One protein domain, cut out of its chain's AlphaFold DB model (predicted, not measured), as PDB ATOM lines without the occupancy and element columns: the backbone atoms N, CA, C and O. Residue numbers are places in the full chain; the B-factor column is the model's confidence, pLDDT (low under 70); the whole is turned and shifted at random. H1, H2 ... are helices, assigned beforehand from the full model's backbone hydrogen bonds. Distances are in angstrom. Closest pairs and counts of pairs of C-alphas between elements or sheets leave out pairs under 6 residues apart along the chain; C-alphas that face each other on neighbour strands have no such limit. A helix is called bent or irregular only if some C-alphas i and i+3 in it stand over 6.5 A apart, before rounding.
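This is residues 2 to 88 of the 102 residues of an uncharacterized protein of Toxocara canis (UniProt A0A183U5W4). The model is an open frame with no packed core: four helices, spread out along a winding chain, with H1 and H4 near each other at the two ends of the printed part and H2 and H3 each set off by itself. A wide loop, residues 38 to 61, swings out from H2 and back to H3, and its residues 50 to 63, the last two of them in H3, stick out. The printed part has 87 residues with four named helices in the order H1, H2, H3, H4 and no named strand, and its class is all helix. It is only just loose, close to extended, with a radius of gyration of the C-alphas of 17.6 A and spans of 51 by 44 by 26 A.

Find C-alpha 2 at (191.224, 265.392, 315.946); there H1, residues 2 to 11, begins. H1 is irregular: C-alphas 4 and 7 are 7.7 A apart. Go on to Ile 25, where H2 runs to Asn 37, 18.3 A. H3, residues 62 to 74, covers 18.5 A from C-alpha 62 at (185.983, 290.056, 320.673). H4, residues 80 to 87, ends at C-alpha 87, (189.679, 262.333, 309.502).

Look at Met 3 and Ile 87: their C-alphas, the closest of H1 and H4, are 6.1 A apart. These helices only just touch, with 3 pairs of C-alphas within 8 A, and run the same way at a shallow tilt of 25 degrees. H2 and H3 touch no helix. In H2, H3 and H4 every O i to N i+4 pair is within hydrogen-bond range; in H1, 4 of 6 are.

The C-alphas of Lys 11 and Pro 55, the two farthest apart, are 51.9 A apart. The links H1 to H2 and H2 to H3 are long, and H3 to H4 is tight. The printed part has no cut, and no printed residue is under 70 in pLDDT.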
ATOM      1  N   GLN A   2     191.397 266.833 316.207       87.88
ATOM      2  CA  GLN A   2     191.224 265.392 315.946       87.88
ATOM      3  C   GLN A   2     192.395 264.747 315.186       87.88
ATOM      4  O   GLN A   2     192.979 263.785 315.663       87.88
ATOM      5  N   MET A   3     192.789 265.322 314.044       88.62
ATOM      6  CA  MET A   3     193.874 264.785 313.204       88.62
ATOM      7  C   MET A   3     195.219 264.669 313.936       88.62
ATOM      8  O   MET A   3     196.000 263.779 313.634       88.62
ATOM      9  N   LYS A   4     195.504 265.590 314.865       91.56
ATOM     10  CA  LYS A   4     196.807 265.679 315.535       91.56
ATOM     11  C   LYS A   4     196.835 264.910 316.856       91.56
ATOM     12  O   LYS A   4     197.823 264.257 317.144       91.56
ATOM     13  N   TYR A   5     195.760 264.999 317.640       93.44
ATOM     14  CA  TYR A   5     195.727 264.519 319.025       93.44
ATOM     15  C   TYR A   5     194.758 263.353 319.253       93.44
ATOM     16  O   TYR A   5     194.698 262.840 320.362       93.44
ATOM     17  N   GLY A   6     193.990 262.920 318.245       91.69
ATOM     18  CA  GLY A   6     192.962 261.884 318.414       91.69
ATOM     19  C   GLY A   6     193.520 260.533 318.872       91.69
ATOM     20  O   GLY A   6     193.028 259.965 319.844       91.69
ATOM     21  N   GLU A   7     194.583 260.046 318.226       93.06
ATOM     22  CA  GLU A   7     195.210 258.764 318.590       93.06
ATOM     23  C   GLU A   7     195.910 258.813 319.949       93.06
ATOM     24  O   GLU A   7     195.861 257.854 320.716       93.06
ATOM     25  N   GLU A   8     196.547 259.935 320.276       96.38
ATOM     26  CA  GLU A   8     197.189 260.125 321.576       96.38
ATOM     27  C   GLU A   8     196.154 260.199 322.704       96.38
ATOM     28  O   GLU A   8     196.304 259.532 323.726       96.38
ATOM     29  N   ALA A   9     195.059 260.932 322.492       96.00
ATOM     30  CA  ALA A   9     193.946 260.992 323.430       96.00
ATOM     31  C   ALA A   9     193.358 259.595 323.684       96.00
ATOM     32  O   ALA A   9     193.178 259.200 324.835       96.00
ATOM     33  N   LYS A  10     193.172 258.802 322.618       94.81
ATOM     34  CA  LYS A  10     192.713 257.410 322.706       94.81
ATOM     35  C   LYS A  10     193.667 256.527 323.514       94.81
ATOM     36  O   LYS A  10     193.202 255.788 324.377       94.81
ATOM     37  N   LYS A  11     194.981 256.607 323.269       97.56
ATOM     38  CA  LYS A  11     195.999 255.845 324.022       97.56
ATOM     39  C   LYS A  11     196.000 256.184 325.513       97.56
ATOM     40  O   LYS A  11     196.205 255.297 326.330       97.56
ATOM     41  N   ASN A  12     195.740 257.445 325.847       97.56
ATOM     42  CA  ASN A  12     195.703 257.936 327.223       97.56
ATOM     43  C   ASN A  12     194.316 257.828 327.883       97.56
ATOM     44  O   ASN A  12     194.157 258.249 329.025       97.56
ATOM     45  N   GLY A  13     193.302 257.296 327.188       97.00
ATOM     46  CA  GLY A  13     191.947 257.155 327.728       97.00
ATOM     47  C   GLY A  13     191.223 258.485 327.981       97.00
ATOM     48  O   GLY A  13     190.345 258.546 328.838       97.00
ATOM     49  N   VAL A  14     191.580 259.549 327.257       96.88
ATOM     50  CA  VAL A  14     190.973 260.884 327.385       96.88
ATOM     51  C   VAL A  14     190.250 261.298 326.104       96.88
ATOM     52  O   VAL A  14     190.523 260.795 325.015       96.88
ATOM     53  N   TYR A  15     189.334 262.259 326.226       91.88
ATOM     54  CA  TYR A  15     188.594 262.815 325.094       91.88
ATOM     55  C   TYR A  15     189.067 264.228 324.759       91.88
ATOM     56  O   TYR A  15     189.205 265.077 325.637       91.88
ATOM     57  N   VAL A  16     189.249 264.502 323.466       90.88
ATOM     58  CA  VAL A  16     189.467 265.854 322.937       90.88
ATOM     59  C   VAL A  16     188.206 266.271 322.196       90.88
ATOM     60  O   VAL A  16     187.956 265.824 321.079       90.88
ATOM     61  N   ILE A  17     187.406 267.128 322.827       87.31
ATOM     62  CA  ILE A  17     186.141 267.595 322.260       87.31
ATOM     63  C   ILE A  17     186.402 268.912 321.523       87.31
ATOM     64  O   ILE A  17     186.822 269.905 322.114       87.31
ATOM     65  N   GLY A  18     186.233 268.884 320.200       86.19
ATOM     66  CA  GLY A  18     186.246 270.077 319.353       86.19
ATOM     67  C   GLY A  18     184.836 270.618 319.126       86.19
ATOM     68  O   GLY A  18     183.871 270.010 319.568       86.19
ATOM     69  N   ALA A  19     184.728 271.736 318.399       84.31
ATOM     70  CA  ALA A  19     183.440 272.364 318.082       84.31
ATOM     71  C   ALA A  19     182.580 272.616 319.339       84.31
ATOM     72  O   ALA A  19     181.385 272.386 319.354       84.31
ATOM     73  N   CYS A  20     183.192 273.111 320.415       88.94
ATOM     74  CA  CYS A  20     182.491 273.505 321.644       88.94
ATOM     75  C   CYS A  20     182.020 274.972 321.596       88.94
ATOM     76  O   CYS A  20     181.977 275.653 322.619       88.94
ATOM     77  N   GLY A  21     181.777 275.494 320.392       86.88
ATOM     78  CA  GLY A  21     181.415 276.888 320.162       86.88
ATOM     79  C   GLY A  21     179.944 277.177 320.450       86.88
ATOM     80  O   GLY A  21     179.132 276.270 320.652       86.88
ATOM     81  N   TRP A  22     179.601 278.465 320.415       85.31
ATOM     82  CA  TRP A  22     178.226 278.945 320.574       85.31
ATOM     83  C   TRP A  22     177.276 278.432 319.482       85.31
ATOM     84  O   TRP A  22     176.104 278.217 319.750       85.31
ATOM     85  N   ASP A  23     177.759 278.212 318.263       85.19
ATOM     86  CA  ASP A  23     176.971 277.649 317.161       85.19
ATOM     87  C   ASP A  23     176.784 276.126 317.270       85.19
ATOM     88  O   ASP A  23     175.873 275.559 316.669       85.19
ATOM     89  N   SER A  24     177.641 275.466 318.044       88.94
ATOM     90  CA  SER A  24     177.774 274.015 318.055       88.94
ATOM     91  C   SER A  24     177.050 273.389 319.250       88.94
ATOM     92  O   SER A  24     176.141 272.586 319.058       88.94
ATOM     93  N   ILE A  25     177.363 273.808 320.485       90.00
ATOM     94  CA  ILE A  25     176.771 273.215 321.701       90.00
ATOM     95  C   ILE A  25     175.240 273.370 321.740       90.00
ATOM     96  O   ILE A  25     174.555 272.366 321.947       90.00
ATOM     97  N   PRO A  26     174.657 274.569 321.540       87.75
ATOM     98  CA  PRO A  26     173.203 274.733 321.552       87.75
ATOM     99  C   PRO A  26     172.503 273.897 320.476       87.75
ATOM    100  O   PRO A  26     171.437 273.337 320.732       87.75
ATOM    101  N   CYS A  27     173.120 273.769 319.298       89.50
ATOM    102  CA  CYS A  27     172.607 272.937 318.215       89.50
ATOM    103  C   CYS A  27     172.608 271.451 318.614       89.50
ATOM    104  O   CYS A  27     171.565 270.793 318.571       89.50
ATOM    105  N   ASP A  28     173.743 270.942 319.101       91.06
ATOM    106  CA  ASP A  28     173.900 269.546 319.522       91.06
ATOM    107  C   ASP A  28     172.959 269.173 320.673       91.06
ATOM    108  O   ASP A  28     172.374 268.083 320.679       91.06
ATOM    109  N   LEU A  29     172.763 270.082 321.634       92.56
ATOM    110  CA  LEU A  29     171.813 269.894 322.731       92.56
ATOM    111  C   LEU A  29     170.374 269.767 322.219       92.56
ATOM    112  O   LEU A  29     169.658 268.864 322.658       92.56
ATOM    113  N   GLY A  30     169.967 270.606 321.262       92.50
ATOM    114  CA  GLY A  30     168.646 270.525 320.634       92.50
ATOM    115  C   GLY A  30     168.416 269.180 319.941       92.50
ATOM    116  O   GLY A  30     167.406 268.514 320.178       92.50
ATOM    117  N   PHE A  31     169.386 268.710 319.155       92.00
ATOM    118  CA  PHE A  31     169.312 267.388 318.525       92.00
ATOM    119  C   PHE A  31     169.315 266.241 319.541       92.00
ATOM    120  O   PHE A  31     168.587 265.265 319.362       92.00
ATOM    121  N   SER A  32     170.114 266.339 320.606       93.31
ATOM    122  CA  SER A  32     170.145 265.346 321.686       93.31
ATOM    123  C   SER A  32     168.787 265.239 322.379       93.31
ATOM    124  O   SER A  32     168.281 264.135 322.590       93.31
ATOM    125  N   PHE A  33     168.153 266.382 322.658       95.12
ATOM    126  CA  PHE A  33     166.801 266.433 323.197       95.12
ATOM    127  C   PHE A  33     165.793 265.769 322.251       95.12
ATOM    128  O   PHE A  33     165.051 264.887 322.683       95.12
ATOM    129  N   LEU A  34     165.798 266.121 320.961       95.50
ATOM    130  CA  LEU A  34     164.883 265.531 319.979       95.50
ATOM    131  C   LEU A  34     165.068 264.016 319.866       95.50
ATOM    132  O   LEU A  34     164.092 263.279 319.918       95.50
ATOM    133  N   LYS A  35     166.307 263.522 319.791       92.94
ATOM    134  CA  LYS A  35     166.588 262.078 319.705       92.94
ATOM    135  C   LYS A  35     166.044 261.284 320.894       92.94
ATOM    136  O   LYS A  35     165.670 260.132 320.715       92.94
ATOM    137  N   ARG A  36     166.035 261.870 322.096       95.06
ATOM    138  CA  ARG A  36     165.568 261.204 323.325       95.06
ATOM    139  C   ARG A  36     164.052 261.241 323.493       95.06
ATOM    140  O   ARG A  36     163.504 260.342 324.114       95.06
ATOM    141  N   ASN A  37     163.406 262.288 322.987       96.44
ATOM    142  CA  ASN A  37     161.998 262.571 323.274       96.44
ATOM    143  C   ASN A  37     161.079 262.397 322.060       96.44
ATOM    144  O   ASN A  37     159.860 262.458 322.199       96.44
ATOM    145  N   PHE A  38     161.629 262.186 320.863       95.06
ATOM    146  CA  PHE A  38     160.825 261.881 319.689       95.06
ATOM    147  C   PHE A  38     160.325 260.437 319.787       95.06
ATOM    148  O   PHE A  38     161.121 259.505 319.848       95.06
ATOM    149  N   GLY A  39     159.003 260.244 319.803       93.31
ATOM    150  CA  GLY A  39     158.345 258.935 319.957       93.31
ATOM    151  C   GLY A  39     158.495 257.981 318.763       93.31
ATOM    152  O   GLY A  39     157.638 257.131 318.547       93.31
ATOM    153  N   GLY A  40     159.543 258.140 317.957       90.50
ATOM    154  CA  GLY A  40     159.806 257.374 316.746       90.50
ATOM    155  C   GLY A  40     161.229 257.601 316.239       90.50
ATOM    156  O   GLY A  40     162.105 258.069 316.966       90.50
ATOM    157  N   GLN A  41     161.479 257.293 314.968       88.31
ATOM    158  CA  GLN A  41     162.789 257.524 314.362       88.31
ATOM    159  C   GLN A  41     162.911 258.969 313.863       88.31
ATOM    160  O   GLN A  41     162.243 259.364 312.907       88.31
ATOM    161  N   LEU A  42     163.791 259.756 314.486       89.56
ATOM    162  CA  LEU A  42     164.093 261.114 314.033       89.56
ATOM    163  C   LEU A  42     164.802 261.059 312.671       89.56
ATOM    164  O   LEU A  42     165.963 260.657 312.589       89.56
ATOM    165  N   ASN A  43     164.106 261.457 311.604       87.50
ATOM    166  CA  ASN A  43     164.666 261.447 310.253       87.50
ATOM    167  C   ASN A  43     165.421 262.736 309.902       87.50
ATOM    168  O   ASN A  43     166.539 262.684 309.396       87.50
ATOM    169  N   HIS A  44     164.800 263.883 310.168       88.06
ATOM    170  CA  HIS A  44     165.315 265.201 309.816       88.06
ATOM    171  C   HIS A  44     164.861 266.214 310.862       88.06
ATOM    172  O   HIS A  44     163.727 266.149 311.334       88.06
ATOM    173  N   ALA A  45     165.737 267.149 311.210       89.88
ATOM    174  CA  ALA A  45     165.397 268.316 312.007       89.88
ATOM    175  C   ALA A  45     166.214 269.506 311.506       89.88
ATOM    176  O   ALA A  45     167.349 269.346 311.054       89.88
ATOM    177  N   GLU A  46     165.628 270.694 311.581       89.31
ATOM    178  CA  GLU A  46     166.297 271.938 311.228       89.31
ATOM    179  C   GLU A  46     166.351 272.845 312.443       89.31
ATOM    180  O   GLU A  46     165.373 273.002 313.171       89.31
ATOM    181  N   THR A  47     167.510 273.455 312.643       88.19
ATOM    182  CA  THR A  47     167.733 274.458 313.675       88.19
ATOM    183  C   THR A  47     167.963 275.795 312.995       88.19
ATOM    184  O   THR A  47     168.781 275.899 312.079       88.19
ATOM    185  N   PHE A  48     167.268 276.822 313.461       89.69
ATOM    186  CA  PHE A  48     167.493 278.202 313.059       89.69
ATOM    187  C   PHE A  48     167.757 279.039 314.302       89.69
ATOM    188  O   PHE A  48     167.366 278.676 315.412       89.69
ATOM    189  N   VAL A  49     168.433 280.164 314.107       88.06
ATOM    190  CA  VAL A  49     168.672 281.132 315.167       88.06
ATOM    191  C   VAL A  49     168.092 282.472 314.758       88.06
ATOM    192  O   VAL A  49     168.272 282.920 313.627       88.06
ATOM    193  N   GLN A  50     167.389 283.098 315.692       89.19
ATOM    194  CA  GLN A  50     166.919 284.465 315.566       89.19
ATOM    195  C   GLN A  50     167.601 285.292 316.649       89.19
ATOM    196  O   GLN A  50     167.474 285.003 317.838       89.19
ATOM    197  N   LEU A  51     168.351 286.309 316.231       87.75
ATOM    198  CA  LEU A  51     168.961 287.258 317.152       87.75
ATOM    199  C   LEU A  51     167.920 288.319 317.502       87.75
ATOM    200  O   LEU A  51     167.554 289.134 316.659       87.75
ATOM    201  N   ASN A  52     167.451 288.293 318.744       89.75
ATOM    202  CA  ASN A  52     166.544 289.299 319.282       89.75
ATOM    203  C   ASN A  52     167.347 290.234 320.191       89.75
ATOM    204  O   ASN A  52     167.824 289.816 321.245       89.75
ATOM    205  N   SER A  53     167.521 291.486 319.772       92.44
ATOM    206  CA  SER A  53     168.212 292.519 320.546       92.44
ATOM    207  C   SER A  53     167.219 293.492 321.183       92.44
ATOM    208  O   SER A  53     166.171 293.797 320.617       92.44
ATOM    209  N   GLY A  54     167.551 293.986 322.376       93.50
ATOM    210  CA  GLY A  54     166.808 295.071 323.019       93.50
ATOM    211  C   GLY A  54     167.233 296.452 322.496       93.50
ATOM    212  O   GLY A  54     168.112 296.539 321.636       93.50
ATOM    213  N   PRO A  55     166.688 297.548 323.058       94.44
ATOM    214  CA  PRO A  55     167.051 298.916 322.668       94.44
ATOM    215  C   PRO A  55     168.553 299.228 322.776       94.44
ATOM    216  O   PRO A  55     169.071 300.041 322.021       94.44
ATOM    217  N   ALA A  56     169.262 298.556 323.687       92.94
ATOM    218  CA  ALA A  56     170.710 298.680 323.859       92.94
ATOM    219  C   ALA A  56     171.538 297.898 322.813       92.94
ATOM    220  O   ALA A  56     172.766 297.955 322.832       92.94
ATOM    221  N   GLY A  57     170.891 297.159 321.909       91.56
ATOM    222  CA  GLY A  57     171.548 296.338 320.896       91.56
ATOM    223  C   GLY A  57     172.020 294.975 321.412       91.56
ATOM    224  O   GLY A  57     171.552 294.466 322.431       91.56
ATOM    225  N   TYR A  58     172.924 294.356 320.650       86.56
ATOM    226  CA  TYR A  58     173.564 293.079 320.965       86.56
ATOM    227  C   TYR A  58     175.074 293.218 320.771       86.56
ATOM    228  O   TYR A  58     175.518 293.788 319.774       86.56
ATOM    229  N   ALA A  59     175.860 292.705 321.715       87.44
ATOM    230  CA  ALA A  59     177.315 292.745 321.654       87.44
ATOM    231  C   ALA A  59     177.876 291.355 321.344       87.44
ATOM    232  O   ALA A  59     177.433 290.351 321.901       87.44
ATOM    233  N   PHE A  60     178.888 291.306 320.482       84.31
ATOM    234  CA  PHE A  60     179.646 290.089 320.213       84.31
ATOM    235  C   PHE A  60     180.929 290.067 321.034       84.31
ATOM    236  O   PHE A  60     181.548 291.100 321.292       84.31
ATOM    237  N   ASN A  61     181.358 288.868 321.419       89.38
ATOM    238  CA  ASN A  61     182.653 288.692 322.055       89.38
ATOM    239  C   ASN A  61     183.782 289.015 321.055       89.38
ATOM    240  O   ASN A  61     183.721 288.615 319.890       89.38
ATOM    241  N   ALA A  62     184.837 289.697 321.513       93.19
ATOM    242  CA  ALA A  62     185.983 290.056 320.673       93.19
ATOM    243  C   ALA A  62     186.653 288.831 320.016       93.19
ATOM    244  O   ALA A  62     187.070 288.898 318.862       93.19
ATOM    245  N   GLY A  63     186.690 287.689 320.708       91.00
ATOM    246  CA  GLY A  63     187.184 286.427 320.160       91.00
ATOM    247  C   GLY A  63     186.316 285.898 319.017       91.00
ATOM    248  O   GLY A  63     186.849 285.431 318.011       91.00
ATOM    249  N   THR A  64     184.988 286.032 319.102       89.88
ATOM    250  CA  THR A  64     184.084 285.707 317.982       89.88
ATOM    251  C   THR A  64     184.376 286.593 316.775       89.88
ATOM    252  O   THR A  64     184.482 286.092 315.662       89.88
ATOM    253  N   TYR A  65     184.572 287.896 316.984       90.88
ATOM    254  CA  TYR A  65     184.900 288.822 315.899       90.88
ATOM    255  C   TYR A  65     186.226 288.467 315.206       90.88
ATOM    256  O   TYR A  65     186.280 288.348 313.982       90.88
ATOM    257  N   GLN A  66     187.287 288.224 315.979       92.81
ATOM    258  CA  GLN A  66     188.603 287.862 315.438       92.81
ATOM    259  C   GLN A  66     188.572 286.533 314.676       92.81
ATOM    260  O   GLN A  66     189.094 286.436 313.566       92.81
ATOM    261  N   THR A  67     187.941 285.509 315.252       90.38
ATOM    262  CA  THR A  67     187.819 284.193 314.607       90.38
ATOM    263  C   THR A  67     186.951 284.246 313.355       90.38
ATOM    264  O   THR A  67     187.277 283.573 312.380       90.38
ATOM    265  N   LEU A  68     185.913 285.089 313.326       91.19
ATOM    266  CA  LEU A  68     185.103 285.322 312.133       91.19
ATOM    267  C   LEU A  68     185.930 285.944 311.003       91.19
ATOM    268  O   LEU A  68     185.890 285.445 309.880       91.19
ATOM    269  N   ILE A  69     186.720 286.985 311.296       93.94
ATOM    270  CA  ILE A  69     187.621 287.596 310.305       93.94
ATOM    271  C   ILE A  69     188.593 286.554 309.755       93.94
ATOM    272  O   ILE A  69     188.733 286.425 308.540       93.94
ATOM    273  N   LEU A  70     189.247 285.792 310.636       91.94
ATOM    274  CA  LEU A  70     190.198 284.757 310.230       91.94
ATOM    275  C   LEU A  70     189.529 283.659 309.398       91.94
ATOM    276  O   LEU A  70     190.121 283.187 308.428       91.94
ATOM    277  N   GLY A  71     188.305 283.269 309.758       90.25
ATOM    278  CA  GLY A  71     187.513 282.297 309.015       90.25
ATOM    279  C   GLY A  71     187.195 282.781 307.604       90.25
ATOM    280  O   GLY A  71     187.405 282.040 306.651       90.25
ATOM    281  N   ILE A  72     186.769 284.039 307.454       93.44
ATOM    282  CA  ILE A  72     186.489 284.643 306.145       93.44
ATOM    283  C   ILE A  72     187.772 284.756 305.316       93.44
ATOM    284  O   ILE A  72     187.794 284.334 304.161       93.44
ATOM    285  N   ALA A  73     188.849 285.280 305.906       94.69
ATOM    286  CA  ALA A  73     190.117 285.501 305.213       94.69
ATOM    287  C   ALA A  73     190.734 284.205 304.663       94.69
ATOM    288  O   ALA A  73     191.390 284.231 303.625       94.69
ATOM    289  N   ASN A  74     190.509 283.074 305.339       93.31
ATOM    290  CA  ASN A  74     191.085 281.783 304.964       93.31
ATOM    291  C   ASN A  74     190.067 280.798 304.369       93.31
ATOM    292  O   ASN A  74     190.429 279.661 304.092       93.31
ATOM    293  N   MET A  75     188.815 281.197 304.131       89.31
ATOM    294  CA  MET A  75     187.743 280.273 303.727       89.31
ATOM    295  C   MET A  75     188.068 279.460 302.459       89.31
ATOM    296  O   MET A  75     187.587 278.342 302.287       89.31
ATOM    297  N   THR A  76     188.874 280.016 301.551       88.25
ATOM    298  CA  THR A  76     189.288 279.351 300.304       88.25
ATOM    299  C   THR A  76     190.638 278.640 300.411       88.25
ATOM    300  O   THR A  76     190.949 277.799 299.567       88.25
ATOM    301  N   THR A  77     191.437 278.948 301.435       93.06
ATOM    302  CA  THR A  77     192.839 278.513 301.577       93.06
ATOM    303  C   THR A  77     193.089 277.611 302.789       93.06
ATOM    304  O   THR A  77     194.137 276.975 302.864       93.06
ATOM    305  N   ASP A  78     192.133 277.491 303.712       87.25
ATOM    306  CA  ASP A  78     192.273 276.781 304.992       87.25
ATOM    307  C   ASP A  78     192.479 275.259 304.865       87.25
ATOM    308  O   ASP A  78     192.882 274.586 305.819       87.25
ATOM    309  N   GLY A  79     192.200 274.683 303.691       88.81
ATOM    310  CA  GLY A  79     192.321 273.251 303.439       88.81
ATOM    311  C   GLY A  79     191.392 272.378 304.296       88.81
ATOM    312  O   GLY A  79     191.594 271.157 304.345       88.81
ATOM    313  N   LEU A  80     190.361 272.943 304.941       87.44
ATOM    314  CA  LEU A  80     189.458 272.216 305.840       87.44
ATOM    315  C   LEU A  80     188.777 271.043 305.135       87.44
ATOM    316  O   LEU A  80     188.610 269.977 305.728       87.44
ATOM    317  N   GLY A  81     188.431 271.194 303.855       88.00
ATOM    318  CA  GLY A  81     187.851 270.112 303.055       88.00
ATOM    319  C   GLY A  81     188.765 268.886 302.946       88.00
ATOM    320  O   GLY A  81     188.291 267.754 303.046       88.00
ATOM    321  N   ARG A  82     190.080 269.093 302.797       90.81
ATOM    322  CA  ARG A  82     191.073 268.008 302.763       90.81
ATOM    323  C   ARG A  82     191.202 267.346 304.132       90.81
ATOM    324  O   ARG A  82     191.182 266.121 304.216       90.81
ATOM    325  N   ILE A  83     191.284 268.150 305.192       90.31
ATOM    326  CA  ILE A  83     191.397 267.658 306.572       90.31
ATOM    327  C   ILE A  83     190.175 266.812 306.942       90.31
ATOM    328  O   ILE A  83     190.344 265.700 307.432       90.31
ATOM    329  N   ARG A  84     188.960 267.295 306.651       88.12
ATOM    330  CA  ARG A  84     187.697 266.585 306.917       88.12
ATOM    331  C   ARG A  84     187.649 265.219 306.232       88.12
ATOM    332  O   ARG A  84     187.308 264.241 306.882       88.12
ATOM    333  N   LYS A  85     188.052 265.133 304.958       89.38
ATOM    334  CA  LYS A  85     188.124 263.852 304.229       89.38
ATOM    335  C   LYS A  85     189.112 262.870 304.859       89.38
ATOM    336  O   LYS A  85     188.838 261.680 304.883       89.38
ATOM    337  N   ALA A  86     190.244 263.363 305.355       90.75
ATOM    338  CA  ALA A  86     191.261 262.515 305.969       90.75
ATOM    339  C   ALA A  86     190.833 261.973 307.345       90.75
ATOM    340  O   ALA A  86     191.120 260.823 307.649       90.75
ATOM    341  N   ILE A  87     190.141 262.773 308.169       88.75
ATOM    342  CA  ILE A  87     189.679 262.333 309.502       88.75
ATOM    343  C   ILE A  87     188.345 261.573 309.483       88.75
ATOM    344  O   ILE A  87     188.029 260.895 310.453       88.75
ATOM    345  N   MET A  88     187.554 261.704 308.414       87.00
ATOM    346  CA  MET A  88     186.275 261.011 308.213       87.00
ATOM    347  C   MET A  88     186.283 260.303 306.846       87.00
ATOM    348  O   MET A  88     185.606 260.755 305.916       87.00
TER     349      MET A  88